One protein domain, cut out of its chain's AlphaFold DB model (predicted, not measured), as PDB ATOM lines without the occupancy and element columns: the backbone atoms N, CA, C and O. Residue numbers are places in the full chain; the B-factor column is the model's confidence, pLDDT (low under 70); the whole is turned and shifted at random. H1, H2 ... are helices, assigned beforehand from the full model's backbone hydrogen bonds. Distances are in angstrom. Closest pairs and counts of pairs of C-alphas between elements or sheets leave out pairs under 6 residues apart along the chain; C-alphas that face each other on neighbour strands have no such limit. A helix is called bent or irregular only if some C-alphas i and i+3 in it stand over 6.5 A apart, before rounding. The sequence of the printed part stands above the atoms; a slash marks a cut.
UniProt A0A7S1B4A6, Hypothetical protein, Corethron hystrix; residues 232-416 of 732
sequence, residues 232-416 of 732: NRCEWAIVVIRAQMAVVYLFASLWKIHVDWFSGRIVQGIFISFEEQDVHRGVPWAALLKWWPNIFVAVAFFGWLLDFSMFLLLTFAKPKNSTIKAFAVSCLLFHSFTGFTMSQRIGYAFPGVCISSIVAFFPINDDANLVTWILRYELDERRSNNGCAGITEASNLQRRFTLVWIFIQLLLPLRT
ATOM      1  N   ASN A 232      -3.825  16.712  38.600       51.62
ATOM      2  CA  ASN A 232      -4.849  16.886  39.647       51.62
ATOM      3  C   ASN A 232      -5.487  18.301  39.680       51.62
ATOM      4  O   ASN A 232      -6.547  18.520  40.261       51.62
ATOM      5  N   ARG A 233      -4.932  19.284  38.957       65.00
ATOM      6  CA  ARG A 233      -5.483  20.657  38.836       65.00
ATOM      7  C   ARG A 233      -6.712  20.799  37.933       65.00
ATOM      8  O   ARG A 233      -7.148  21.926  37.693       65.00
ATOM      9  N   CYS A 234      -7.256  19.712  37.385       75.56
ATOM     10  CA  CYS A 234      -8.425  19.762  36.492       75.56
ATOM     11  C   CYS A 234      -9.759  19.613  37.232       75.56
ATOM     12  O   CYS A 234     -10.807  19.898  36.661       75.56
ATOM     13  N   GLU A 235      -9.744  19.150  38.479       84.56
ATOM     14  CA  GLU A 235     -10.957  18.746  39.198       84.56
ATOM     15  C   GLU A 235     -11.908  19.923  39.421       84.56
ATOM     16  O   GLU A 235     -13.105  19.807  39.175       84.56
ATOM     17  N   TRP A 236     -11.369  21.098  39.767       87.06
ATOM     18  CA  TRP A 236     -12.171  22.312  39.950       87.06
ATOM     19  C   TRP A 236     -12.964  22.695  38.695       87.06
ATOM     20  O   TRP A 236     -14.067  23.223  38.810       87.06
ATOM     21  N   ALA A 237     -12.425  22.413  37.502       89.19
ATOM     22  CA  ALA A 237     -13.093  22.695  36.238       89.19
ATOM     23  C   ALA A 237     -14.347  21.839  36.073       89.19
ATOM     24  O   ALA A 237     -15.403  22.330  35.679       89.19
ATOM     25  N   ILE A 238     -14.231  20.557  36.419       91.00
ATOM     26  CA  ILE A 238     -15.360  19.635  36.429       91.00
ATOM     27  C   ILE A 238     -16.367  20.101  37.482       91.00
ATOM     28  O   ILE A 238     -17.543  20.250  37.167       91.00
ATOM     29  N   VAL A 239     -15.910  20.410  38.699       91.12
ATOM     30  CA  VAL A 239     -16.768  20.871  39.802       91.12
ATOM     31  C   VAL A 239     -17.560  22.125  39.424       91.12
ATOM     32  O   VAL A 239     -18.771  22.141  39.628       91.12
ATOM     33  N   VAL A 240     -16.939  23.150  38.828       93.06
ATOM     34  CA  VAL A 240     -17.654  24.382  38.445       93.06
ATOM     35  C   VAL A 240     -18.657  24.144  37.307       93.06
ATOM     36  O   VAL A 240     -19.745  24.715  37.336       93.06
ATOM     37  N   ILE A 241     -18.355  23.258  36.348       94.00
ATOM     38  CA  ILE A 241     -19.310  22.862  35.297       94.00
ATOM     39  C   ILE A 241     -20.495  22.103  35.908       94.00
ATOM     40  O   ILE A 241     -21.647  22.429  35.618       94.00
ATOM     41  N   ARG A 242     -20.238  21.135  36.800       93.94
ATOM     42  CA  ARG A 242     -21.288  20.412  37.539       93.94
ATOM     43  C   ARG A 242     -22.158  21.378  38.337       93.94
ATOM     44  O   ARG A 242     -23.380  21.261  38.300       93.94
ATOM     45  N   ALA A 243     -21.540  22.351  39.004       95.38
ATOM     46  CA  ALA A 243     -22.238  23.370  39.773       95.38
ATOM     47  C   ALA A 243     -23.127  24.253  38.892       95.38
ATOM     48  O   ALA A 243     -24.282  24.478  39.239       95.38
ATOM     49  N   GLN A 244     -22.634  24.696  37.729       96.62
ATOM     50  CA  GLN A 244     -23.442  25.454  36.770       96.62
ATOM     51  C   GLN A 244     -24.681  24.662  36.337       96.62
ATOM     52  O   GLN A 244     -25.783  25.207  36.325       96.62
ATOM     53  N   MET A 245     -24.521  23.375  36.015       94.88
ATOM     54  CA  MET A 245     -25.652  22.515  35.657       94.88
ATOM     55  C   MET A 245     -26.616  22.340  36.837       94.88
ATOM     56  O   MET A 245     -27.826  22.449  36.656       94.88
ATOM     57  N   ALA A 246     -26.100  22.128  38.052       95.75
ATOM     58  CA  ALA A 246     -26.914  21.996  39.260       95.75
ATOM     59  C   ALA A 246     -27.766  23.248  39.524       95.75
ATOM     60  O   ALA A 246     -28.945  23.114  39.836       95.75
ATOM     61  N   VAL A 247     -27.207  24.450  39.337       96.31
ATOM     62  CA  VAL A 247     -27.949  25.717  39.467       96.31
ATOM     63  C   VAL A 247     -29.098  25.794  38.461       96.31
ATOM     64  O   VAL A 247     -30.214  26.150  38.835       96.31
ATOM     65  N   VAL A 248     -28.862  25.417  37.200       95.31
ATOM     66  CA  VAL A 248     -29.918  25.410  36.176       95.31
ATOM     67  C   VAL A 248     -31.057  24.470  36.575       95.31
ATOM     68  O   VAL A 248     -32.212  24.882  36.535       95.31
ATOM     69  N   TYR A 249     -30.757  23.243  37.017       94.19
ATOM     70  CA  TYR A 249     -31.791  22.290  37.447       94.19
ATOM     71  C   TYR A 249     -32.488  22.695  38.754       94.19
ATOM     72  O   TYR A 249     -33.686  22.447  38.911       94.19
ATOM     73  N   LEU A 250     -31.780  23.358  39.676       96.31
ATOM     74  CA  LEU A 250     -32.383  23.933  40.878       96.31
ATOM     75  C   LEU A 250     -33.492  24.910  40.490       96.31
ATOM     76  O   LEU A 250     -34.636  24.739  40.896       96.31
ATOM     77  N   PHE A 251     -33.188  25.902  39.658       95.75
ATOM     78  CA  PHE A 251     -34.198  26.880  39.267       95.75
ATOM     79  C   PHE A 251     -35.242  26.293  38.316       95.75
ATOM     80  O   PHE A 251     -36.426  26.559  38.494       95.75
ATOM     81  N   ALA A 252     -34.864  25.415  37.384       93.25
ATOM     82  CA  ALA A 252     -35.826  24.742  36.511       93.25
ATOM     83  C   ALA A 252     -36.864  23.915  37.291       93.25
ATOM     84  O   ALA A 252     -38.010  23.822  36.845       93.25
ATOM     85  N   SER A 253     -36.485  23.337  38.439       95.12
ATOM     86  CA  SER A 253     -37.402  22.617  39.331       95.12
ATOM     87  C   SER A 253     -38.192  23.549  40.250       95.12
ATOM     88  O   SER A 253     -39.406  23.387  40.344       95.12
ATOM     89  N   LEU A 254     -37.559  24.558  40.862       94.62
ATOM     90  CA  LEU A 254     -38.247  25.551  41.702       94.62
ATOM     91  C   LEU A 254     -39.337  26.292  40.928       94.62
ATOM     92  O   LEU A 254     -40.455  26.429  41.414       94.62
ATOM     93  N   TRP A 255     -39.042  26.714  39.697       91.69
ATOM     94  CA  TRP A 255     -39.998  27.448  38.875       91.69
ATOM     95  C   TRP A 255     -41.213  26.613  38.478       91.69
ATOM     96  O   TRP A 255     -42.289  27.171  38.303       91.69
ATOM     97  N   LYS A 256     -41.079  25.283  38.418       93.50
ATOM     98  CA  LYS A 256     -42.194  24.355  38.175       93.50
ATOM     99  C   LYS A 256     -43.127  24.181  39.374       93.50
ATOM    100  O   LYS A 256     -44.203  23.607  39.213       93.50
ATOM    101  N   ILE A 257     -42.762  24.688  40.554       93.81
ATOM    102  CA  ILE A 257     -43.623  24.691  41.743       93.81
ATOM    103  C   ILE A 257     -44.665  25.807  41.594       93.81
ATOM    104  O   ILE A 257     -44.619  26.842  42.252       93.81
ATOM    105  N   HIS A 258     -45.597  25.602  40.667       90.44
ATOM    106  CA  HIS A 258     -46.653  26.546  40.333       90.44
ATOM    107  C   HIS A 258     -47.954  25.802  40.021       90.44
ATOM    108  O   HIS A 258     -47.937  24.742  39.388       90.44
ATOM    109  N   VAL A 259     -49.093  26.368  40.430       91.19
ATOM    110  CA  VAL A 259     -50.413  25.734  40.255       91.19
ATOM    111  C   VAL A 259     -50.722  25.445  38.783       91.19
ATOM    112  O   VAL A 259     -51.133  24.338  38.445       91.19
ATOM    113  N   ASP A 260     -50.421  26.387  37.884       90.38
ATOM    114  CA  ASP A 260     -50.669  26.207  36.447       90.38
ATOM    115  C   ASP A 260     -49.801  25.103  35.833       90.38
ATOM    116  O   ASP A 260     -50.225  24.452  34.876       90.38
ATOM    117  N   TRP A 261     -48.611  24.854  36.389       93.81
ATOM    118  CA  TRP A 261     -47.740  23.783  35.913       93.81
ATOM    119  C   TRP A 261     -48.322  22.429  36.281       93.81
ATOM    120  O   TRP A 261     -48.577  21.616  35.398       93.81
ATOM    121  N   PHE A 262     -48.620  22.213  37.564       95.19
ATOM    122  CA  PHE A 262     -49.192  20.948  38.029       95.19
ATOM    123  C   PHE A 262     -50.618  20.702  37.526       95.19
ATOM    124  O   PHE A 262     -51.028  19.550  37.426       95.19
ATOM    125  N   SER A 263     -51.350  21.744  37.121       94.06
ATOM    126  CA  SER A 263     -52.611  21.585  36.386       94.06
ATOM    127  C   SER A 263     -52.434  21.044  34.957       94.06
ATOM    128  O   SER A 263     -53.420  20.749  34.288       94.06
ATOM    129  N   GLY A 264     -51.195  20.946  34.464       93.50
ATOM    130  CA  GLY A 264     -50.867  20.523  33.105       93.50
ATOM    131  C   GLY A 264     -51.091  21.596  32.038       93.50
ATOM    132  O   GLY A 264     -50.706  21.376  30.896       93.50
ATOM    133  N   ARG A 265     -51.655  22.764  32.371       90.06
ATOM    134  CA  ARG A 265     -52.053  23.791  31.388       90.06
ATOM    135  C   ARG A 265     -50.884  24.424  30.649       90.06
ATOM    136  O   ARG A 265     -50.940  24.551  29.434       90.06
ATOM    137  N   ILE A 266     -49.808  24.766  31.359       91.25
ATOM    138  CA  ILE A 266     -48.594  25.296  30.713       91.25
ATOM    139  C   ILE A 266     -48.041  24.265  29.725       91.25
ATOM    140  O   ILE A 266     -47.725  24.582  28.583       91.25
ATOM    141  N   VAL A 267     -47.963  23.007  30.160       92.62
ATOM    142  CA  VAL A 267     -47.446  21.902  29.349       92.62
ATOM    143  C   VAL A 267     -48.345  21.640  28.137       92.62
ATOM    144  O   VAL A 267     -47.841  21.466  27.031       92.62
ATOM    145  N   GLN A 268     -49.664  21.679  28.331       92.62
ATOM    146  CA  GLN A 268     -50.657  21.609  27.266       92.62
ATOM    147  C   GLN A 268     -50.454  22.729  26.244       92.62
ATOM    148  O   GLN A 268     -50.343  22.435  25.059       92.62
ATOM    149  N   GLY A 269     -50.371  23.988  26.691       88.56
ATOM    150  CA  GLY A 269     -50.179  25.141  25.810       88.56
ATOM    151  C   GLY A 269     -48.898  25.024  24.986       88.56
ATOM    152  O   GLY A 269     -48.927  25.214  23.774       88.56
ATOM    153  N   ILE A 270     -47.791  24.599  25.607       89.31
ATOM    154  CA  ILE A 270     -46.523  24.351  24.908       89.31
ATOM    155  C   ILE A 270     -46.707  23.306  23.799       89.31
ATOM    156  O   ILE A 270     -46.415  23.590  22.641       89.31
ATOM    157  N   PHE A 271     -47.207  22.111  24.119       91.69
ATOM    158  CA  PHE A 271     -47.266  21.023  23.139       91.69
ATOM    159  C   PHE A 271     -48.352  21.208  22.072       91.69
ATOM    160  O   PHE A 271     -48.102  20.886  20.912       91.69
ATOM    161  N   ILE A 272     -49.513  21.769  22.416       91.25
ATOM    162  CA  ILE A 272     -50.548  22.102  21.425       91.25
ATOM    163  C   ILE A 272     -50.050  23.206  20.491       91.25
ATOM    164  O   ILE A 272     -50.190  23.064  19.281       91.25
ATOM    165  N   SER A 273     -49.365  24.236  21.003       85.44
ATOM    166  CA  SER A 273     -48.793  25.272  20.130       85.44
ATOM    167  C   SER A 273     -47.773  24.697  19.140       85.44
ATOM    168  O   SER A 273     -47.643  25.181  18.017       85.44
ATOM    169  N   PHE A 274     -47.063  23.624  19.507       87.81
ATOM    170  CA  PHE A 274     -46.168  22.936  18.577       87.81
ATOM    171  C   PHE A 274     -46.941  22.214  17.471       87.81
ATOM    172  O   PHE A 274     -46.447  22.124  16.346       87.81
ATOM    173  N   GLU A 275     -48.131  21.700  17.778       89.44
ATOM    174  CA  GLU A 275     -49.024  21.097  16.790       89.44
ATOM    175  C   GLU A 275     -49.574  22.148  15.829       89.44
ATOM    176  O   GLU A 275     -49.376  22.023  14.623       89.44
ATOM    177  N   GLU A 276     -50.141  23.226  16.368       84.62
ATOM    178  CA  GLU A 276     -50.719  24.344  15.608       84.62
ATOM    179  C   GLU A 276     -49.711  25.012  14.670       84.62
ATOM    180  O   GLU A 276     -50.064  25.491  13.596       84.62
ATOM    181  N   GLN A 277     -48.440  25.035  15.066       81.44
ATOM    182  CA  GLN A 277     -47.367  25.649  14.291       81.44
ATOM    183  C   GLN A 277     -46.583  24.637  13.437       81.44
ATOM    184  O   GLN A 277     -45.488  24.963  12.980       81.44
ATOM    185  N   ASP A 278     -47.097  23.414  13.278       86.06
ATOM    186  CA  ASP A 278     -46.526  22.332  12.465       86.06
ATOM    187  C   ASP A 278     -45.063  21.965  12.802       86.06
ATOM    188  O   ASP A 278     -44.237  21.655  11.945       86.06
ATOM    189  N   VAL A 279     -44.713  21.995  14.094       86.12
ATOM    190  CA  VAL A 279     -43.376  21.623  14.609       86.12
ATOM    191  C   VAL A 279     -43.404  20.470  15.627       86.12
ATOM    192  O   VAL A 279     -42.462  20.241  16.388       86.12
ATOM    193  N   HIS A 280     -44.514  19.740  15.672       89.56
ATOM    194  CA  HIS A 280     -44.784  18.642  16.603       89.56
ATOM    195  C   HIS A 280     -44.240  17.284  16.126       89.56
ATOM    196  O   HIS A 280     -44.379  16.283  16.827       89.56
ATOM    197  N   ARG A 281     -43.638  17.228  14.925       90.69
ATOM    198  CA  ARG A 281     -43.110  16.005  14.281       90.69
ATOM    199  C   ARG A 281     -44.118  14.856  14.184       90.69
ATOM    200  O   ARG A 281     -43.760  13.692  14.359       90.69
ATOM    201  N   GLY A 282     -45.379  15.185  13.919       92.06
ATOM    202  CA  GLY A 282     -46.446  14.197  13.780       92.06
ATOM    203  C   GLY A 282     -46.937  13.591  15.097       92.06
ATOM    204  O   GLY A 282     -47.709  12.641  15.049       92.06
ATOM    205  N   VAL A 283     -46.521  14.103  16.266       93.06
ATOM    206  CA  VAL A 283     -47.146  13.750  17.551       93.06
ATOM    207  C   VAL A 283     -48.490  14.485  17.701       93.06
ATOM    208  O   VAL A 283     -48.480  15.703  17.871       93.06
ATOM    209  N   PRO A 284     -49.643  13.790  17.675       95.56
ATOM    210  CA  PRO A 284     -50.951  14.442  17.633       95.56
ATOM    211  C   PRO A 284     -51.411  14.829  19.048       95.56
ATOM    212  O   PRO A 284     -52.239  14.149  19.660       95.56
ATOM    213  N   TRP A 285     -50.821  15.881  19.615       95.12
ATOM    214  CA  TRP A 285     -51.014  16.304  21.006       95.12
ATOM    215  C   TRP A 285     -52.479  16.576  21.368       95.12
ATOM    216  O   TRP A 285     -52.929  16.150  22.433       95.12
ATOM    217  N   ALA A 286     -53.252  17.201  20.481       94.94
ATOM    218  CA  ALA A 286     -54.677  17.455  20.657       94.94
ATOM    219  C   ALA A 286     -55.487  16.149  20.695       94.94
ATOM    220  O   ALA A 286     -56.379  15.977  21.533       94.94
ATOM    221  N   ALA A 287     -55.148  15.181  19.836       96.62
ATOM    222  CA  ALA A 287     -55.772  13.862  19.869       96.62
ATOM    223  C   ALA A 287     -55.395  13.099  21.149       96.62
ATOM    224  O   ALA A 287     -56.266  12.491  21.773       96.62
ATOM    225  N   LEU A 288     -54.132  13.174  21.579       96.31
ATOM    226  CA  LEU A 288     -53.663  12.572  22.828       96.31
ATOM    227  C   LEU A 288     -54.372  13.164  24.046       96.31
ATOM    228  O   LEU A 288     -54.780  12.406  24.920       96.31
ATOM    229  N   LEU A 289     -54.584  14.481  24.083       95.69
ATOM    230  CA  LEU A 289     -55.365  15.136  25.130       95.69
ATOM    231  C   LEU A 289     -56.806  14.624  25.163       95.69
ATOM    232  O   LEU A 289     -57.335  14.323  26.231       95.69
ATOM    233  N   LYS A 290     -57.441  14.482  23.993       95.81
ATOM    234  CA  LYS A 290     -58.804  13.944  23.889       95.81
ATOM    235  C   LYS A 290     -58.891  12.497  24.387       95.81
ATOM    236  O   LYS A 290     -59.878  12.133  25.021       95.81
ATOM    237  N   TRP A 291     -57.882  11.677  24.092       97.62
ATOM    238  CA  TRP A 291     -57.817  10.274  24.515       97.62
ATOM    239  C   TRP A 291     -57.439  10.112  25.990       97.62
ATOM    240  O   TRP A 291     -57.954   9.224  26.664       97.62
ATOM    241  N   TRP A 292     -56.556  10.969  26.501       97.62
ATOM    242  CA  TRP A 292     -56.087  10.958  27.879       97.62
ATOM    243  C   TRP A 292     -56.076  12.387  28.451       97.62
ATOM    244  O   TRP A 292     -55.040  13.053  28.433       97.62
ATOM    245  N   PRO A 293     -57.201  12.852  29.036       95.31
ATOM    246  CA  PRO A 293     -57.350  14.234  29.516       95.31
ATOM    247  C   PRO A 293     -56.303  14.686  30.544       95.31
ATOM    248  O   PRO A 293     -56.021  15.872  30.667       95.31
ATOM    249  N   ASN A 294     -55.693  13.737  31.262       97.25
ATOM    250  CA  ASN A 294     -54.681  13.999  32.288       97.25
ATOM    251  C   ASN A 294     -53.236  13.816  31.787       97.25
ATOM    252  O   ASN A 294     -52.310  13.866  32.598       97.25
ATOM    253  N   ILE A 295     -53.011  13.605  30.482       96.44
ATOM    254  CA  ILE A 295     -51.665  13.379  29.932       96.44
ATOM    255  C   ILE A 295     -50.706  14.517  30.294       96.44
ATOM    256  O   ILE A 295     -49.599  14.266  30.762       96.44
ATOM    257  N   PHE A 296     -51.142  15.772  30.173       95.62
ATOM    258  CA  PHE A 296     -50.279  16.918  30.457       95.62
ATOM    259  C   PHE A 296     -50.050  17.154  31.948       95.62
ATOM    260  O   PHE A 296     -48.989  17.652  32.310       95.62
ATOM    261  N   VAL A 297     -50.971  16.730  32.820       96.81
ATOM    262  CA  VAL A 297     -50.739  16.698  34.275       96.81
ATOM    263  C   VAL A 297     -49.622  15.705  34.600       96.81
ATOM    264  O   VAL A 297     -48.689  16.033  35.331       96.81
ATOM    265  N   ALA A 298     -49.672  14.508  34.005       96.31
ATOM    266  CA  ALA A 298     -48.628  13.504  34.179       96.31
ATOM    267  C   ALA A 298     -47.275  14.002  33.643       96.31
ATOM    268  O   ALA A 298     -46.275  13.943  34.356       96.31
ATOM    269  N   VAL A 299     -47.242  14.555  32.423       93.62
ATOM    270  CA  VAL A 299     -46.019  15.120  31.827       93.62
ATOM    271  C   VAL A 299     -45.467  16.270  32.675       93.62
ATOM    272  O   VAL A 299     -44.259  16.328  32.897       93.62
ATOM    273  N   ALA A 300     -46.323  17.146  33.208       94.44
ATOM    274  CA  ALA A 300     -45.907  18.221  34.105       94.44
ATOM    275  C   ALA A 300     -45.271  17.689  35.396       94.44
ATOM    276  O   ALA A 300     -44.187  18.139  35.781       94.44
ATOM    277  N   PHE A 301     -45.911  16.711  36.045       96.06
ATOM    278  CA  PHE A 301     -45.392  16.090  37.261       96.06
ATOM    279  C   PHE A 301     -44.042  15.408  37.019       96.06
ATOM    280  O   PHE A 301     -43.084  15.676  37.744       96.06
ATOM    281  N   PHE A 302     -43.933  14.580  35.975       93.88
ATOM    282  CA  PHE A 302     -42.676  13.911  35.633       93.88
ATOM    283  C   PHE A 302     -41.590  14.898  35.204       93.88
ATOM    284  O   PHE A 302     -40.434  14.713  35.575       93.88
ATOM    285  N   GLY A 303     -41.945  15.969  34.491       91.81
ATOM    286  CA  GLY A 303     -41.013  17.039  34.138       91.81
ATOM    287  C   GLY A 303     -40.434  17.741  35.369       91.81
ATOM    288  O   GLY A 303     -39.230  17.983  35.427       91.81
ATOM    289  N   TRP A 304     -41.259  18.024  36.385       95.19
ATOM    290  CA  TRP A 304     -40.781  18.561  37.665       95.19
ATOM    291  C   TRP A 304     -39.918  17.553  38.427       95.19
ATOM    292  O   TRP A 304     -38.805  17.887  38.835       95.19
ATOM    293  N   LEU A 305     -40.410  16.321  38.589       94.69
ATOM    294  CA  LEU A 305     -39.717  15.271  39.329       94.69
ATOM    295  C   LEU A 305     -38.336  15.002  38.735       94.69
ATOM    296  O   LEU A 305     -37.377  14.803  39.481       94.69
ATOM    297  N   LEU A 306     -38.223  15.008  37.408       90.75
ATOM    298  CA  LEU A 306     -36.965  14.766  36.726       90.75
ATOM    299  C   LEU A 306     -35.962  15.889  36.974       90.75
ATOM    300  O   LEU A 306     -34.846  15.599  37.400       90.75
ATOM    301  N   ASP A 307     -36.351  17.150  36.781       92.75
ATOM    302  CA  ASP A 307     -35.449  18.280  37.029       92.75
ATOM    303  C   ASP A 307     -35.033  18.364  38.501       92.75
ATOM    304  O   ASP A 307     -33.861  18.594  38.803       92.75
ATOM    305  N   PHE A 308     -35.961  18.103  39.425       94.50
ATOM    306  CA  PHE A 308     -35.664  18.063  40.854       94.50
ATOM    307  C   PHE A 308     -34.720  16.905  41.206       94.50
ATOM    308  O   PHE A 308     -33.736  17.096  41.919       94.50
ATOM    309  N   SER A 309     -34.959  15.712  40.657       91.62
ATOM    310  CA  SER A 309     -34.085  14.547  40.852       91.62
ATOM    311  C   SER A 309     -32.689  14.797  40.289       91.62
ATOM    312  O   SER A 309     -31.700  14.459  40.934       91.62
ATOM    313  N   MET A 310     -32.592  15.430  39.116       89.94
ATOM    314  CA  MET A 310     -31.319  15.855  38.541       89.94
ATOM    315  C   MET A 310     -30.616  16.838  39.476       89.94
ATOM    316  O   MET A 310     -29.466  16.596  39.823       89.94
ATOM    317  N   PHE A 311     -31.294  17.874  39.974       94.12
ATOM    318  CA  PHE A 311     -30.719  18.778  40.973       94.12
ATOM    319  C   PHE A 311     -30.179  18.027  42.205       94.12
ATOM    320  O   PHE A 311     -29.032  18.256  42.606       94.12
ATOM    321  N   LEU A 312     -30.956  17.098  42.777       93.06
ATOM    322  CA  LEU A 312     -30.533  16.321  43.945       93.06
ATOM    323  C   LEU A 312     -29.306  15.447  43.650       93.06
ATOM    324  O   LEU A 312     -28.358  15.426  44.438       93.06
ATOM    325  N   LEU A 313     -29.299  14.750  42.511       90.06
ATOM    326  CA  LEU A 313     -28.182  13.905  42.089       90.06
ATOM    327  C   LEU A 313     -26.916  14.729  41.834       90.06
ATOM    328  O   LEU A 313     -25.839  14.349  42.277       90.06
ATOM    329  N   LEU A 314     -27.047  15.875  41.168       89.94
ATOM    330  CA  LEU A 314     -25.931  16.765  40.850       89.94
ATOM    331  C   LEU A 314     -25.316  17.413  42.096       89.94
ATOM    332  O   LEU A 314     -24.114  17.676  42.130       89.94
ATOM    333  N   THR A 315     -26.138  17.669  43.114       93.62
ATOM    334  CA  THR A 315     -25.735  18.434  44.299       93.62
ATOM    335  C   THR A 315     -25.269  17.538  45.445       93.62
ATOM    336  O   THR A 315     -24.226  17.789  46.053       93.62
ATOM    337  N   PHE A 316     -26.028  16.481  45.743       93.62
ATOM    338  CA  PHE A 316     -25.863  15.688  46.965       93.62
ATOM    339  C   PHE A 316     -25.324  14.280  46.718       93.62
ATOM    340  O   PHE A 316     -24.686  13.712  47.612       93.62
ATOM    341  N   ALA A 317     -25.527  13.709  45.527       89.88
ATOM    342  CA  ALA A 317     -24.998  12.387  45.231       89.88
ATOM    343  C   ALA A 317     -23.510  12.468  44.864       89.88
ATOM    344  O   ALA A 317     -23.074  13.302  44.074       89.88
ATOM    345  N   LYS A 318     -22.713  11.562  45.438       90.31
ATOM    346  CA  LYS A 318     -21.338  11.341  44.986       90.31
ATOM    347  C   LYS A 318     -21.385  10.577  43.654       90.31
ATOM    348  O   LYS A 318     -22.020   9.515  43.615       90.31
ATOM    349  N   PRO A 319     -20.715  11.050  42.590       86.81
ATOM    350  CA  PRO A 319     -20.585  10.285  41.357       86.81
ATOM    351  C   PRO A 319     -19.872   8.962  41.638       86.81
ATOM    352  O   PRO A 319     -18.797   8.923  42.237       86.81
ATOM    353  N   LYS A 320     -20.506   7.854  41.262       88.25
ATOM    354  CA  LYS A 320     -19.969   6.498  41.395       88.25
ATOM    355  C   LYS A 320     -20.195   5.761  40.083       88.25
ATOM    356  O   LYS A 320     -21.176   6.009  39.385       88.25
ATOM    357  N   ASN A 321     -19.360   4.764  39.800       84.19
ATOM    358  CA  ASN A 321     -19.546   3.882  38.642       84.19
ATOM    359  C   ASN A 321     -20.909   3.159  38.643       84.19
ATOM    360  O   ASN A 321     -21.417   2.787  37.586       84.19
ATOM    361  N   SER A 322     -21.525   2.973  39.815       82.31
ATOM    362  CA  SER A 322     -22.876   2.418  39.937       82.31
ATOM    363  C   SER A 322     -23.978   3.431  39.609       82.31
ATOM    364  O   SER A 322     -24.957   3.068  38.961       82.31
ATOM    365  N   THR A 323     -23.827   4.697  40.012       82.19
ATOM    366  CA  THR A 323     -24.851   5.738  39.823       82.19
ATOM    367  C   THR A 323     -24.790   6.374  38.441       82.19
ATOM    368  O   THR A 323     -25.823   6.789  37.916       82.19
ATOM    369  N   ILE A 324     -23.616   6.393  37.804       85.44
ATOM    370  CA  ILE A 324     -23.446   7.031  36.498       85.44
ATOM    371  C   ILE A 324     -24.261   6.375  35.391       85.44
ATOM    372  O   ILE A 324     -24.747   7.070  34.509       85.44
ATOM    373  N   LYS A 325     -24.462   5.052  35.441       86.06
ATOM    374  CA  LYS A 325     -25.296   4.357  34.453       86.06
ATOM    375  C   LYS A 325     -26.739   4.841  34.530       86.06
ATOM    376  O   LYS A 325     -27.315   5.189  33.507       86.06
ATOM    377  N   ALA A 326     -27.290   4.907  35.743       83.00
ATOM    378  CA  ALA A 326     -28.638   5.412  35.967       83.00
ATOM    379  C   ALA A 326     -28.749   6.885  35.550       83.00
ATOM    380  O   ALA A 326     -29.661   7.242  34.815       83.00
ATOM    381  N   PHE A 327     -27.779   7.717  35.936       84.62
ATOM    382  CA  PHE A 327     -27.729   9.122  35.537       84.62
ATOM    383  C   PHE A 327     -27.667   9.298  34.014       84.62
ATOM    384  O   PHE A 327     -28.444  10.064  33.452       84.62
ATOM    385  N   ALA A 328     -26.778   8.570  33.334       88.88
ATOM    386  CA  ALA A 328     -26.617   8.636  31.886       88.88
ATOM    387  C   ALA A 328     -27.886   8.181  31.162       88.88
ATOM    388  O   ALA A 328     -28.318   8.857  30.235       88.88
ATOM    389  N   VAL A 329     -28.520   7.091  31.607       86.75
ATOM    390  CA  VAL A 329     -29.796   6.621  31.047       86.75
ATOM    391  C   VAL A 329     -30.897   7.659  31.254       86.75
ATOM    392  O   VAL A 329     -31.565   8.012  30.288       86.75
ATOM    393  N   SER A 330     -31.058   8.209  32.462       83.19
ATOM    394  CA  SER A 330     -32.061   9.249  32.733       83.19
ATOM    395  C   SER A 330     -31.826  10.511  31.901       83.19
ATOM    396  O   SER A 330     -32.763  11.044  31.312       83.19
ATOM    397  N   CYS A 331     -30.573  10.961  31.803       88.44
ATOM    398  CA  CYS A 331     -30.174  12.113  31.002       88.44
ATOM    399  C   CYS A 331     -30.449  11.871  29.510       88.44
ATOM    400  O   CYS A 331     -31.076  12.704  28.859       88.44
ATOM    401  N   LEU A 332     -30.057  10.710  28.975       91.94
ATOM    402  CA  LEU A 332     -30.318  10.340  27.586       91.94
ATOM    403  C   LEU A 332     -31.813  10.244  27.298       91.94
ATOM    404  O   LEU A 332     -32.253  10.811  26.307       91.94
ATOM    405  N   LEU A 333     -32.599   9.572  28.142       88.19
ATOM    406  CA  LEU A 333     -34.046   9.446  27.949       88.19
ATOM    407  C   LEU A 333     -34.727  10.815  27.948       88.19
ATOM    408  O   LEU A 333     -35.471  11.129  27.021       88.19
ATOM    409  N   PHE A 334     -34.431  11.650  28.944       87.50
ATOM    410  CA  PHE A 334     -35.034  12.973  29.060       87.50
ATOM    411  C   PHE A 334     -34.640  13.898  27.916       87.50
ATOM    412  O   PHE A 334     -35.507  14.469  27.258       87.50
ATOM    413  N   HIS A 335     -33.343  14.022  27.635       92.50
ATOM    414  CA  HIS A 335     -32.865  14.951  26.613       92.50
ATOM    415  C   HIS A 335     -33.087  14.444  25.192       92.50
ATOM    416  O   HIS A 335     -33.206  15.245  24.269       92.50
ATOM    417  N   SER A 336     -33.230  13.131  24.994       93.00
ATOM    418  CA  SER A 336     -33.730  12.597  23.722       93.00
ATOM    419  C   SER A 336     -35.218  12.881  23.559       93.00
ATOM    420  O   SER A 336     -35.637  13.242  22.465       93.00
ATOM    421  N   PHE A 337     -36.018  12.787  24.629       90.50
ATOM    422  CA  PHE A 337     -37.427  13.175  24.585       90.50
ATOM    423  C   PHE A 337     -37.595  14.667  24.270       90.50
ATOM    424  O   PHE A 337     -38.348  15.010  23.359       90.50
ATOM    425  N   THR A 338     -36.867  15.562  24.947       90.19
ATOM    426  CA  THR A 338     -36.902  17.005  24.638       90.19
ATOM    427  C   THR A 338     -36.310  17.297  23.256       90.19
ATOM    428  O   THR A 338     -36.851  18.108  22.506       90.19
ATOM    429  N   GLY A 339     -35.257  16.579  22.855       93.00
ATOM    430  CA  GLY A 339     -34.683  16.639  21.511       93.00
ATOM    431  C   GLY A 339     -35.637  16.169  20.410       93.00
ATOM    432  O   GLY A 339     -35.616  16.685  19.289       93.00
ATOM    433  N   PHE A 340     -36.507  15.212  20.714       92.75
ATOM    434  CA  PHE A 340     -37.519  14.743  19.784       92.75
ATOM    435  C   PHE A 340     -38.708  15.703  19.708       92.75
ATOM    436  O   PHE A 340     -39.103  16.097  18.615       92.75
ATOM    437  N   THR A 341     -39.243  16.107  20.859       89.38
ATOM    438  CA  THR A 341     -40.526  16.816  20.945       89.38
ATOM    439  C   THR A 341     -40.416  18.338  20.890       89.38
ATOM    440  O   THR A 341     -41.379  18.986  20.501       89.38
ATOM    441  N   MET A 342     -39.270  18.927  21.258       88.75
ATOM    442  CA  MET A 342     -39.140  20.382  21.429       88.75
ATOM    443  C   MET A 342     -38.057  21.035  20.561       88.75
ATOM    444  O   MET A 342     -38.066  22.255  20.392       88.75
ATOM    445  N   SER A 343     -37.095  20.288  20.004       86.75
ATOM    446  CA  SER A 343     -35.880  20.912  19.445       86.75
ATOM    447  C   SER A 343     -36.077  21.733  18.168       86.75
ATOM    448  O   SER A 343     -35.204  22.531  17.840       86.75
ATOM    449  N   GLN A 344     -37.209  21.604  17.467       84.62
ATOM    450  CA  GLN A 344     -37.549  22.531  16.376       84.62
ATOM    451  C   GLN A 344     -37.831  23.951  16.891       84.62
ATOM    452  O   GLN A 344     -37.661  24.913  16.150       84.62
ATOM    453  N   ARG A 345     -38.203  24.091  18.171       82.75
ATOM    454  CA  ARG A 345     -38.470  25.374  18.833       82.75
ATOM    455  C   ARG A 345     -37.295  25.846  19.668       82.75
ATOM    456  O   ARG A 345     -36.880  26.993  19.553       82.75
ATOM    457  N   ILE A 346     -36.742  24.955  20.488       81.50
ATOM    458  CA  ILE A 346     -35.663  25.304  21.425       81.50
ATOM    459  C   ILE A 346     -34.253  25.116  20.848       81.50
ATOM    460  O   ILE A 346     -33.276  25.481  21.500       81.50
ATOM    461  N   GLY A 347     -34.141  24.558  19.639       88.06
ATOM    462  CA  GLY A 347     -32.882  24.202  18.986       88.06
ATOM    463  C   GLY A 347     -32.345  22.829  19.407       88.06
ATOM    464  O   GLY A 347     -32.528  22.376  20.536       88.06
ATOM    465  N   TYR A 348     -31.631  22.153  18.500       91.31
ATOM    466  CA  TYR A 348     -30.981  20.859  18.779       91.31
ATOM    467  C   TYR A 348     -29.718  20.982  19.637       91.31
ATOM    468  O   TYR A 348     -29.298  20.006  20.258       91.31
ATOM    469  N   ALA A 349     -29.119  22.173  19.697       93.94
ATOM    470  CA  ALA A 349     -27.914  22.406  20.482       93.94
ATOM    471  C   ALA A 349     -28.154  22.150  21.976       93.94
ATOM    472  O   ALA A 349     -27.315  21.540  22.628       93.94
ATOM    473  N   PHE A 350     -29.316  22.540  22.510       93.69
ATOM    474  CA  PHE A 350     -29.620  22.405  23.936       93.69
ATOM    475  C   PHE A 350     -29.608  20.949  24.430       93.69
ATOM    476  O   PHE A 350     -28.760  20.631  25.269       93.69
ATOM    477  N   PRO A 351     -30.440  20.036  23.891       94.50
ATOM    478  CA  PRO A 351     -30.395  18.633  24.293       94.50
ATOM    479  C   PRO A 351     -29.024  18.004  24.006       94.50
ATOM    480  O   PRO A 351     -28.535  17.219  24.816       94.50
ATOM    481  N   GLY A 352     -28.350  18.393  22.916       95.88
ATOM    482  CA  GLY A 352     -26.996  17.926  22.607       95.88
ATOM    483  C   GLY A 352     -25.962  18.305  23.675       95.88
ATOM    484  O   GLY A 352     -25.155  17.465  24.082       95.88
ATOM    485  N   VAL A 353     -25.993  19.548  24.165       95.81
ATOM    486  CA  VAL A 353     -25.118  20.024  25.249       95.81
ATOM    487  C   VAL A 353     -25.433  19.294  26.550       95.81
ATOM    488  O   VAL A 353     -24.513  18.836  27.229       95.81
ATOM    489  N   CYS A 354     -26.713  19.118  26.883       94.38
ATOM    490  CA  CYS A 354     -27.117  18.384  28.077       94.38
ATOM    491  C   CYS A 354     -26.677  16.911  28.038       94.38
ATOM    492  O   CYS A 354     -26.136  16.419  29.026       94.38
ATOM    493  N   ILE A 355     -26.806  16.226  26.897       94.62
ATOM    494  CA  ILE A 355     -26.300  14.855  26.716       94.62
ATOM    495  C   ILE A 355     -24.770  14.825  26.816       94.62
ATOM    496  O   ILE A 355     -24.211  13.999  27.533       94.62
ATOM    497  N   SER A 356     -24.077  15.764  26.170       94.25
ATOM    498  CA  SER A 356     -22.612  15.860  26.252       94.25
ATOM    499  C   SER A 356     -22.129  16.106  27.683       94.25
ATOM    500  O   SER A 356     -21.041  15.668  28.057       94.25
ATOM    501  N   SER A 357     -22.955  16.754  28.513       92.69
ATOM    502  CA  SER A 357     -22.620  17.043  29.910       92.69
ATOM    503  C   SER A 357     -22.503  15.790  30.767       92.69
ATOM    504  O   SER A 357     -21.817  15.846  31.780       92.69
ATOM    505  N   ILE A 358     -23.044  14.641  30.325       93.31
ATOM    506  CA  ILE A 358     -22.839  13.329  30.967       93.31
ATOM    507  C   ILE A 358     -21.349  13.070  31.212       93.31
ATOM    508  O   ILE A 358     -20.986  12.542  32.262       93.31
ATOM    509  N   VAL A 359     -20.481  13.510  30.295       92.44
ATOM    510  CA  VAL A 359     -19.029  13.363  30.428       92.44
ATOM    511  C   VAL A 359     -18.500  14.051  31.684       92.44
ATOM    512  O   VAL A 359     -17.704  13.466  32.413       92.44
ATOM    513  N   ALA A 360     -18.990  15.250  32.006       88.75
ATOM    514  CA  ALA A 360     -18.590  15.963  33.214       88.75
ATOM    515  C   ALA A 360     -18.992  15.219  34.503       88.75
ATOM    516  O   ALA A 360     -18.476  15.537  35.569       88.75
ATOM    517  N   PHE A 361     -19.867  14.211  34.437       87.88
ATOM    518  CA  PHE A 361     -20.323  13.427  35.590       87.88
ATOM    519  C   PHE A 361     -19.592  12.100  35.785       87.88
ATOM    520  O   PHE A 361     -19.889  11.403  36.756       87.88
ATOM    521  N   PHE A 362     -18.609  11.764  34.940       90.88
ATOM    522  CA  PHE A 362     -17.707  10.645  35.223       90.88
ATOM    523  C   PHE A 362     -16.988  10.848  36.563       90.88
ATOM    524  O   PHE A 362     -16.513  11.957  36.823       90.88
ATOM    525  N   PRO A 363     -16.944   9.823  37.438       89.31
ATOM    526  CA  PRO A 363     -16.270   9.947  38.721       89.31
ATOM    527  C   PRO A 363     -14.788  10.259  38.510       89.31
ATOM    528  O   PRO A 363     -14.145   9.663  37.647       89.31
ATOM    529  N   ILE A 364     -14.270  11.192  39.306       86.38
ATOM    530  CA  ILE A 364     -12.847  11.552  39.351       86.38
ATOM    531  C   ILE A 364     -12.150  10.903  40.556       86.38
ATOM    532  O   ILE A 364     -12.801  10.345  41.445       86.38
ATOM    533  N   ASN A 365     -10.820  10.977  40.600       76.50
ATOM    534  CA  ASN A 365     -10.050  10.575  41.778       76.50
ATOM    535  C   ASN A 365     -10.458  11.450  42.982       76.50
ATOM    536  O   ASN A 365     -10.676  12.644  42.821       76.50
ATOM    537  N   ASP A 366     -10.641  10.847  44.162       75.38
ATOM    538  CA  ASP A 366     -11.191  11.505  45.369       75.38
ATOM    539  C   ASP A 366     -12.491  12.319  45.140       75.38
ATOM    540  O   ASP A 366     -12.701  13.385  45.721       75.38
ATOM    541  N   ASP A 367     -13.410  11.815  44.301       80.50
ATOM    542  CA  ASP A 367     -14.667  12.532  44.059       80.50
ATOM    543  C   ASP A 367     -15.500  12.697  45.345       80.50
ATOM    544  O   ASP A 367     -15.511  11.852  46.251       80.50
ATOM    545  N   ALA A 368     -16.284  13.762  45.395       85.62
ATOM    546  CA  ALA A 368     -17.201  14.081  46.476       85.62
ATOM    547  C   ALA A 368     -18.484  14.674  45.884       85.62
ATOM    548  O   ALA A 368     -18.529  15.068  44.720       85.62
ATOM    549  N   ASN A 369     -19.555  14.737  46.674       90.44
ATOM    550  CA  ASN A 369     -20.718  15.505  46.231       90.44
ATOM    551  C   ASN A 369     -20.379  17.007  46.170       90.44
ATOM    552  O   ASN A 369     -19.421  17.472  46.797       90.44
ATOM    553  N   LEU A 370     -21.162  17.765  45.402       89.00
ATOM    554  CA  LEU A 370     -20.891  19.177  45.139       89.00
ATOM    555  C   LEU A 370     -20.848  20.011  46.428       89.00
ATOM    556  O   LEU A 370     -19.974  20.861  46.577       89.00
ATOM    557  N   VAL A 371     -21.741  19.736  47.382       91.75
ATOM    558  CA  VAL A 371     -21.757  20.427  48.684       91.75
ATOM    559  C   VAL A 371     -20.443  20.221  49.430       91.75
ATOM    560  O   VAL A 371     -19.849  21.179  49.915       91.75
ATOM    561  N   THR A 372     -19.945  18.986  49.476       91.12
ATOM    562  CA  THR A 372     -18.669  18.667  50.121       91.12
ATOM    563  C   THR A 372     -17.515  19.363  49.409       91.12
ATOM    564  O   THR A 372     -16.629  19.873  50.083       91.12
ATOM    565  N   TRP A 373     -17.523  19.446  48.075       88.62
ATOM    566  CA  TRP A 373     -16.519  20.206  47.322       88.62
ATOM    567  C   TRP A 373     -16.523  21.697  47.669       88.62
ATOM    568  O   TRP A 373     -15.466  22.267  47.934       88.62
ATOM    569  N   ILE A 374     -17.703  22.317  47.723       87.19
ATOM    570  CA  ILE A 374     -17.858  23.725  48.107       87.19
ATOM    571  C   ILE A 374     -17.358  23.945  49.543       87.19
ATOM    572  O   ILE A 374     -16.573  24.859  49.786       87.19
ATOM    573  N   LEU A 375     -17.738  23.069  50.482       88.06
ATOM    574  CA  LEU A 375     -17.270  23.123  51.871       88.06
ATOM    575  C   LEU A 375     -15.761  22.895  51.986       88.06
ATOM    576  O   LEU A 375     -15.104  23.571  52.772       88.06
ATOM    577  N   ARG A 376     -15.186  21.976  51.199       86.38
ATOM    578  CA  ARG A 376     -13.734  21.763  51.134       86.38
ATOM    579  C   ARG A 376     -13.034  23.036  50.662       86.38
ATOM    580  O   ARG A 376     -12.056  23.425  51.284       86.38
ATOM    581  N   TYR A 377     -13.539  23.725  49.637       83.19
ATOM    582  CA  TYR A 377     -12.931  24.974  49.160       83.19
ATOM    583  C   TYR A 377     -12.912  26.092  50.202       83.19
ATOM    584  O   TYR A 377     -11.932  26.838  50.228       83.19
ATOM    585  N   GLU A 378     -13.925  26.162  51.065       82.69
ATOM    586  CA  GLU A 378     -13.988  27.112  52.182       82.69
ATOM    587  C   GLU A 378     -13.108  26.685  53.376       82.69
ATOM    588  O   GLU A 378     -12.411  27.497  53.978       82.69
ATOM    589  N   LEU A 379     -13.104  25.392  53.728       80.62
ATOM    590  CA  LEU A 379     -12.457  24.888  54.947       80.62
ATOM    591  C   LEU A 379     -10.969  24.533  54.779       80.62
ATOM    592  O   LEU A 379     -10.222  24.616  55.758       80.62
ATOM    593  N   ASP A 380     -10.506  24.146  53.582       68.94
ATOM    594  CA  ASP A 380      -9.114  23.699  53.368       68.94
ATOM    595  C   ASP A 380      -8.080  24.804  53.616       68.94
ATOM    596  O   ASP A 380      -6.925  24.495  53.916       68.94
ATOM    597  N   GLU A 381      -8.469  26.084  53.554       58.94
ATOM    598  CA  GLU A 381      -7.574  27.195  53.917       58.94
ATOM    599  C   GLU A 381      -7.053  27.043  55.362       58.94
ATOM    600  O   GLU A 381      -5.933  27.445  55.669       58.94
ATOM    601  N   ARG A 382      -7.814  26.368  56.239       56.62
ATOM    602  CA  ARG A 382      -7.428  26.123  57.637       56.62
ATOM    603  C   ARG A 382      -6.589  24.860  57.834       56.62
ATOM    604  O   ARG A 382      -5.777  24.822  58.756       56.62
ATOM    605  N   ARG A 383      -6.758  23.827  56.998       55.53
ATOM    606  CA  ARG A 383      -6.026  22.547  57.125       55.53
ATOM    607  C   ARG A 383      -4.627  22.582  56.523       55.53
ATOM    608  O   ARG A 383      -3.744  21.917  57.060       55.53
ATOM    609  N   SER A 384      -4.396  23.407  55.499       52.16
ATOM    610  CA  SER A 384      -3.064  23.589  54.897       52.16
ATOM    611  C   SER A 384      -1.995  24.042  55.905       52.16
ATOM    612  O   SER A 384      -0.814  23.792  55.678       52.16
ATOM    613  N   ASN A 385      -2.381  24.675  57.018       53.34
ATOM    614  CA  ASN A 385      -1.446  25.110  58.061       53.34
ATOM    615  C   ASN A 385      -1.005  23.977  59.007       53.34
ATOM    616  O   ASN A 385      -0.021  24.139  59.721       53.34
ATOM    617  N   ASN A 386      -1.682  22.825  58.991       49.72
ATOM    618  CA  ASN A 386      -1.455  21.727  59.938       49.72
ATOM    619  C   ASN A 386      -0.694  20.532  59.328       49.72
ATOM    620  O   ASN A 386      -0.757  19.426  59.857       49.72
ATOM    621  N   GLY A 387       0.014  20.720  58.210       42.38
ATOM    622  CA  GLY A 387       0.935  19.718  57.652       42.38
ATOM    623  C   GLY A 387       0.295  18.497  56.971       42.38
ATOM    624  O   GLY A 387       1.016  17.702  56.376       42.38
ATOM    625  N   CYS A 388      -1.034  18.350  56.981       39.50
ATOM    626  CA  CYS A 388      -1.729  17.366  56.147       39.50
ATOM    627  C   CYS A 388      -1.901  17.922  54.729       39.50
ATOM    628  O   CYS A 388      -2.889  18.583  54.413       39.50
ATOM    629  N   ALA A 389      -0.901  17.682  53.883       44.56
ATOM    630  CA  ALA A 389      -0.998  17.913  52.451       44.56
ATOM    631  C   ALA A 389      -1.944  16.875  51.836       44.56
ATOM    632  O   ALA A 389      -1.626  15.692  51.779       44.56
ATOM    633  N   GLY A 390      -3.104  17.323  51.375       49.22
ATOM    634  CA  GLY A 390      -4.008  16.489  50.597       49.22
ATOM    635  C   GLY A 390      -5.447  16.859  50.880       49.22
ATOM    636  O   GLY A 390      -5.866  16.794  52.031       49.22
ATOM    637  N   ILE A 391      -6.158  17.277  49.830       50.22
ATOM    638  CA  ILE A 391      -7.536  16.874  49.491       50.22
ATOM    639  C   ILE A 391      -8.136  17.828  48.435       50.22
ATOM    640  O   ILE A 391      -8.992  17.397  47.677       50.22
ATOM    641  N   THR A 392      -7.656  19.071  48.255       56.53
ATOM    642  CA  THR A 392      -8.048  19.878  47.076       56.53
ATOM    643  C   THR A 392      -6.891  20.680  46.453       56.53
ATOM    644  O   THR A 392      -6.497  21.740  46.937       56.53
ATOM    645  N   GLU A 393      -6.358  20.221  45.315       69.00
ATOM    646  CA  GLU A 393      -5.239  20.876  44.601       69.00
ATOM    647  C   GLU A 393      -5.624  22.168  43.837       69.00
ATOM    648  O   GLU A 393      -4.816  22.753  43.109       69.00
ATOM    649  N   ALA A 394      -6.858  22.655  43.999       76.88
ATOM    650  CA  ALA A 394      -7.301  23.914  43.408       76.88
ATOM    651  C   ALA A 394      -6.596  25.113  44.066       76.88
ATOM    652  O   ALA A 394      -6.620  25.271  45.288       76.88
ATOM    653  N   SER A 395      -6.028  26.010  43.257       79.31
ATOM    654  CA  SER A 395      -5.436  27.264  43.744       79.31
ATOM    655  C   SER A 395      -6.492  28.191  44.360       79.31
ATOM    656  O   SER A 395      -7.646  28.198  43.931       79.31
ATOM    657  N   ASN A 396      -6.096  29.059  45.298       82.19
ATOM    658  CA  ASN A 396      -7.008  30.020  45.943       82.19
ATOM    659  C   ASN A 396      -7.808  30.866  44.941       82.19
ATOM    660  O   ASN A 396      -8.973  31.172  45.178       82.19
ATOM    661  N   LEU A 397      -7.208  31.225  43.802       84.06
ATOM    662  CA  LEU A 397      -7.892  31.986  42.758       84.06
ATOM    663  C   LEU A 397      -8.984  31.163  42.059       84.06
ATOM    664  O   LEU A 397     -10.069  31.683  41.827       84.06
ATOM    665  N   GLN A 398      -8.726  29.883  41.771       86.25
ATOM    666  CA  GLN A 398      -9.722  28.968  41.195       86.25
ATOM    667  C   GLN A 398     -10.871  28.699  42.175       86.25
ATOM    668  O   GLN A 398     -12.034  28.705  41.771       86.25
ATOM    669  N   ARG A 399     -10.561  28.527  43.467       86.44
ATOM    670  CA  ARG A 399     -11.569  28.373  44.529       86.44
ATOM    671  C   ARG A 399     -12.459  29.610  44.623       86.44
ATOM    672  O   ARG A 399     -13.673  29.495  44.495       86.44
ATOM    673  N   ARG A 400     -11.859  30.802  44.738       89.81
ATOM    674  CA  ARG A 400     -12.590  32.083  44.768       89.81
ATOM    675  C   ARG A 400     -13.432  32.292  43.517       89.81
ATOM    676  O   ARG A 400     -14.588  32.669  43.640       89.81
ATOM    677  N   PHE A 401     -12.881  32.015  42.333       90.75
ATOM    678  CA  PHE A 401     -13.636  32.087  41.083       90.75
ATOM    679  C   PHE A 401     -14.862  31.172  41.124       90.75
ATOM    680  O   PHE A 401     -15.960  31.631  40.843       90.75
ATOM    681  N   THR A 402     -14.691  29.911  41.527       91.31
ATOM    682  CA  THR A 402     -15.787  28.932  41.605       91.31
ATOM    683  C   THR A 402     -16.869  29.376  42.591       91.31
ATOM    684  O   THR A 402     -18.047  29.363  42.247       91.31
ATOM    685  N   LEU A 403     -16.481  29.825  43.789       92.88
ATOM    686  CA  LEU A 403     -17.419  30.301  44.810       92.88
ATOM    687  C   LEU A 403     -18.180  31.551  44.350       92.88
ATOM    688  O   LEU A 403     -19.405  31.584  44.432       92.88
ATOM    689  N   VAL A 404     -17.475  32.550  43.808       94.75
ATOM    690  CA  VAL A 404     -18.091  33.778  43.276       94.75
ATOM    691  C   VAL A 404     -19.011  33.462  42.100       94.75
ATOM    692  O   VAL A 404     -20.110  34.006  42.023       94.75
ATOM    693  N   TRP A 405     -18.596  32.563  41.205       95.50
ATOM    694  CA  TRP A 405     -19.400  32.128  40.069       95.50
ATOM    695  C   TRP A 405     -20.722  31.512  40.530       95.50
ATOM    696  O   TRP A 405     -21.785  31.981  40.130       95.50
ATOM    697  N   ILE A 406     -20.669  30.512  41.414       95.06
ATOM    698  CA  ILE A 406     -21.865  29.845  41.948       95.06
ATOM    699  C   ILE A 406     -22.757  30.851  42.677       95.06
ATOM    700  O   ILE A 406     -23.965  30.865  42.460       95.06
ATOM    701  N   PHE A 407     -22.172  31.727  43.495       95.75
ATOM    702  CA  PHE A 407     -22.911  32.756  44.219       95.75
ATOM    703  C   PHE A 407     -23.682  33.691  43.277       95.75
ATOM    704  O   PHE A 407     -24.882  33.887  43.455       95.75
ATOM    705  N   ILE A 408     -23.034  34.209  42.227       94.69
ATOM    706  CA  ILE A 408     -23.693  35.051  41.216       94.69
ATOM    707  C   ILE A 408     -24.820  34.279  40.521       94.69
ATOM    708  O   ILE A 408     -25.915  34.812  40.347       94.69
ATOM    709  N   GLN A 409     -24.572  33.024  40.150       95.31
ATOM    710  CA  GLN A 409     -25.541  32.186  39.443       95.31
ATOM    711  C   GLN A 409     -26.747  31.795  40.311       95.31
ATOM    712  O   GLN A 409     -27.826  31.565  39.771       95.31
ATOM    713  N   LEU A 410     -26.598  31.776  41.639       95.12
ATOM    714  CA  LEU A 410     -27.704  31.619  42.586       95.12
ATOM    715  C   LEU A 410     -28.477  32.926  42.807       95.12
ATOM    716  O   LEU A 410     -29.701  32.901  42.898       95.12
ATOM    717  N   LEU A 411     -27.790  34.070  42.883       94.12
ATOM    718  CA  LEU A 411     -28.437  35.359  43.141       94.12
ATOM    719  C   LEU A 411     -29.210  35.913  41.942       94.12
ATOM    720  O   LEU A 411     -30.279  36.496  42.126       94.12
ATOM    721  N   LEU A 412     -28.680  35.760  40.725       92.75
ATOM    722  CA  LEU A 412     -29.288  36.343  39.526       92.75
ATOM    723  C   LEU A 412     -30.744  35.884  39.311       92.75
ATOM    724  O   LEU A 412     -31.577  36.732  39.023       92.75
ATOM    725  N   PRO A 413     -31.113  34.612  39.495       93.62
ATOM    726  CA  PRO A 413     -32.513  34.184  39.443       93.62
ATOM    727  C   PRO A 413     -33.412  34.684  40.565       93.62
ATOM    728  O   PRO A 413     -34.581  34.983  40.333       93.62
ATOM    729  N   LEU A 414     -32.881  34.804  41.784       92.31
ATOM    730  CA  LEU A 414     -33.665  35.229  42.946       92.31
ATOM    731  C   LEU A 414     -34.139  36.679  42.830       92.31
ATOM    732  O   LEU A 414     -35.121  37.064  43.462       92.31
ATOM    733  N   ARG A 415     -33.500  37.483  41.975       92.38
ATOM    734  CA  ARG A 415     -33.935  38.854  41.703       92.38
ATOM    735  C   ARG A 415     -35.327  38.910  41.074       92.38
ATOM    736  O   ARG A 415     -36.043  39.875  41.307       92.38
ATOM    737  N   THR A 416     -35.728  37.891  40.311       91.69
ATOM    738  CA  THR A 416     -37.011  37.879  39.603       91.69
ATOM    739  C   THR A 416     -38.190  37.959  40.563       91.69
ATOM    740  O   THR A 416     -38.922  38.942  40.475       91.69
TER     741      THR A 416
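AT A GLANCE: This is residues 232 to 416 of the 732 residues of the protein "Hypothetical protein" of Corethron hystrix (UniProt A0A7S1B4A6). This is a long, loosely built set of helices in which H1 runs through the middle, with H5 packed on one side of it and H10 on the other. H9 carries on nearly in line from the end of H5 toward one far end, H2, H3 and H4 gather round the beginning of H5 toward the other, and H6 and H8, an antiparallel pair, join the body where the end of H8 meets H1. The printed part has 185 residues with ten named helices, H1 to H10 in order, and no named strand: the class is all helix. It is loose, with a radius of gyration of the C-alphas of 19.8 A, and only just elongated, spanning 69 by 35 by 24 A.

HOW THE PARTS SIT: H1, residues 232 to 255, touches the hub H5, residues 295 to 316, opposite ways at a shallow tilt of 31 degrees; their closest C-alphas, Tyr 249 and Phe 311, are 5.1 A apart. H2, residues 259 to 262, touches H5, closest at the C-alphas of Phe 262 and Ala 300, 5.8 A. H3, residues 265 to 276, touches H5 at a steep tilt of 67 degrees, closest at the C-alphas of Gln 268 and Phe 296, 5.7 A. H4, residues 285 to 291, touches H3, closest at the C-alphas of Ile 272 and Trp 285, 5.8 A. H6, residues 321 to 341, touches H8, residues 349 to 361, opposite ways at a shallow tilt of 1 degree, closest at the C-alphas of His 335 and Pro 351, 5.0 A. H7, residues 343 to 346, meets H6 only through their link. H8 touches H1 with residues 360 to 361 alone, closest at the C-alphas of Ile 238 and Ala 360, 5.9 A. H9, residues 370 to 386, and H5 touch only at their ends, closest at the C-alphas of Thr 315 and Leu 370, 5.0 A. H10, residues 396 to 416, touches H1 the same way at a shallow tilt of 9 degrees, closest at the C-alphas of Val 240 and Thr 402, 5.8 A. H1, H5, H9 and H10 form a bundle, a group of long helices set together, in which H1 touches each of the other three. Every O i to N i+4 pair is within hydrogen-bond range in H3, H4 and H5, against 18 of 20 in H1, 15 of 17 in H6, 5 of 9 in H8, 8 of 13 in H9 and 14 of 17 in H10; H2 and H7 are too short for such a pair.

IN THESE COORDINATES: H1 begins at C-alpha 232 (-4.849, 16.886, 39.647) and is 36.7 A long; H5 is 31.0 A, H6 30.3 A, H9 24.6 A and H10 31.7 A. H10 ends at C-alpha 416 (-37.011, 37.879, 39.603). H1 and H9 are only just irregular: C-alphas 233 and 236 are 7.0 A apart, and C-alphas 378 and 381 are 6.6 A apart. H9 has a kink of 55 degrees near residue 379.

THE WHOLE: The two C-alphas farthest apart, Lys 290 and Gly 387, are 68.9 A apart. The printed part has no cut and no long link. Mean pLDDT of the printed part is 87.5; residues 232 to 233 and 380 to 393 are under 70.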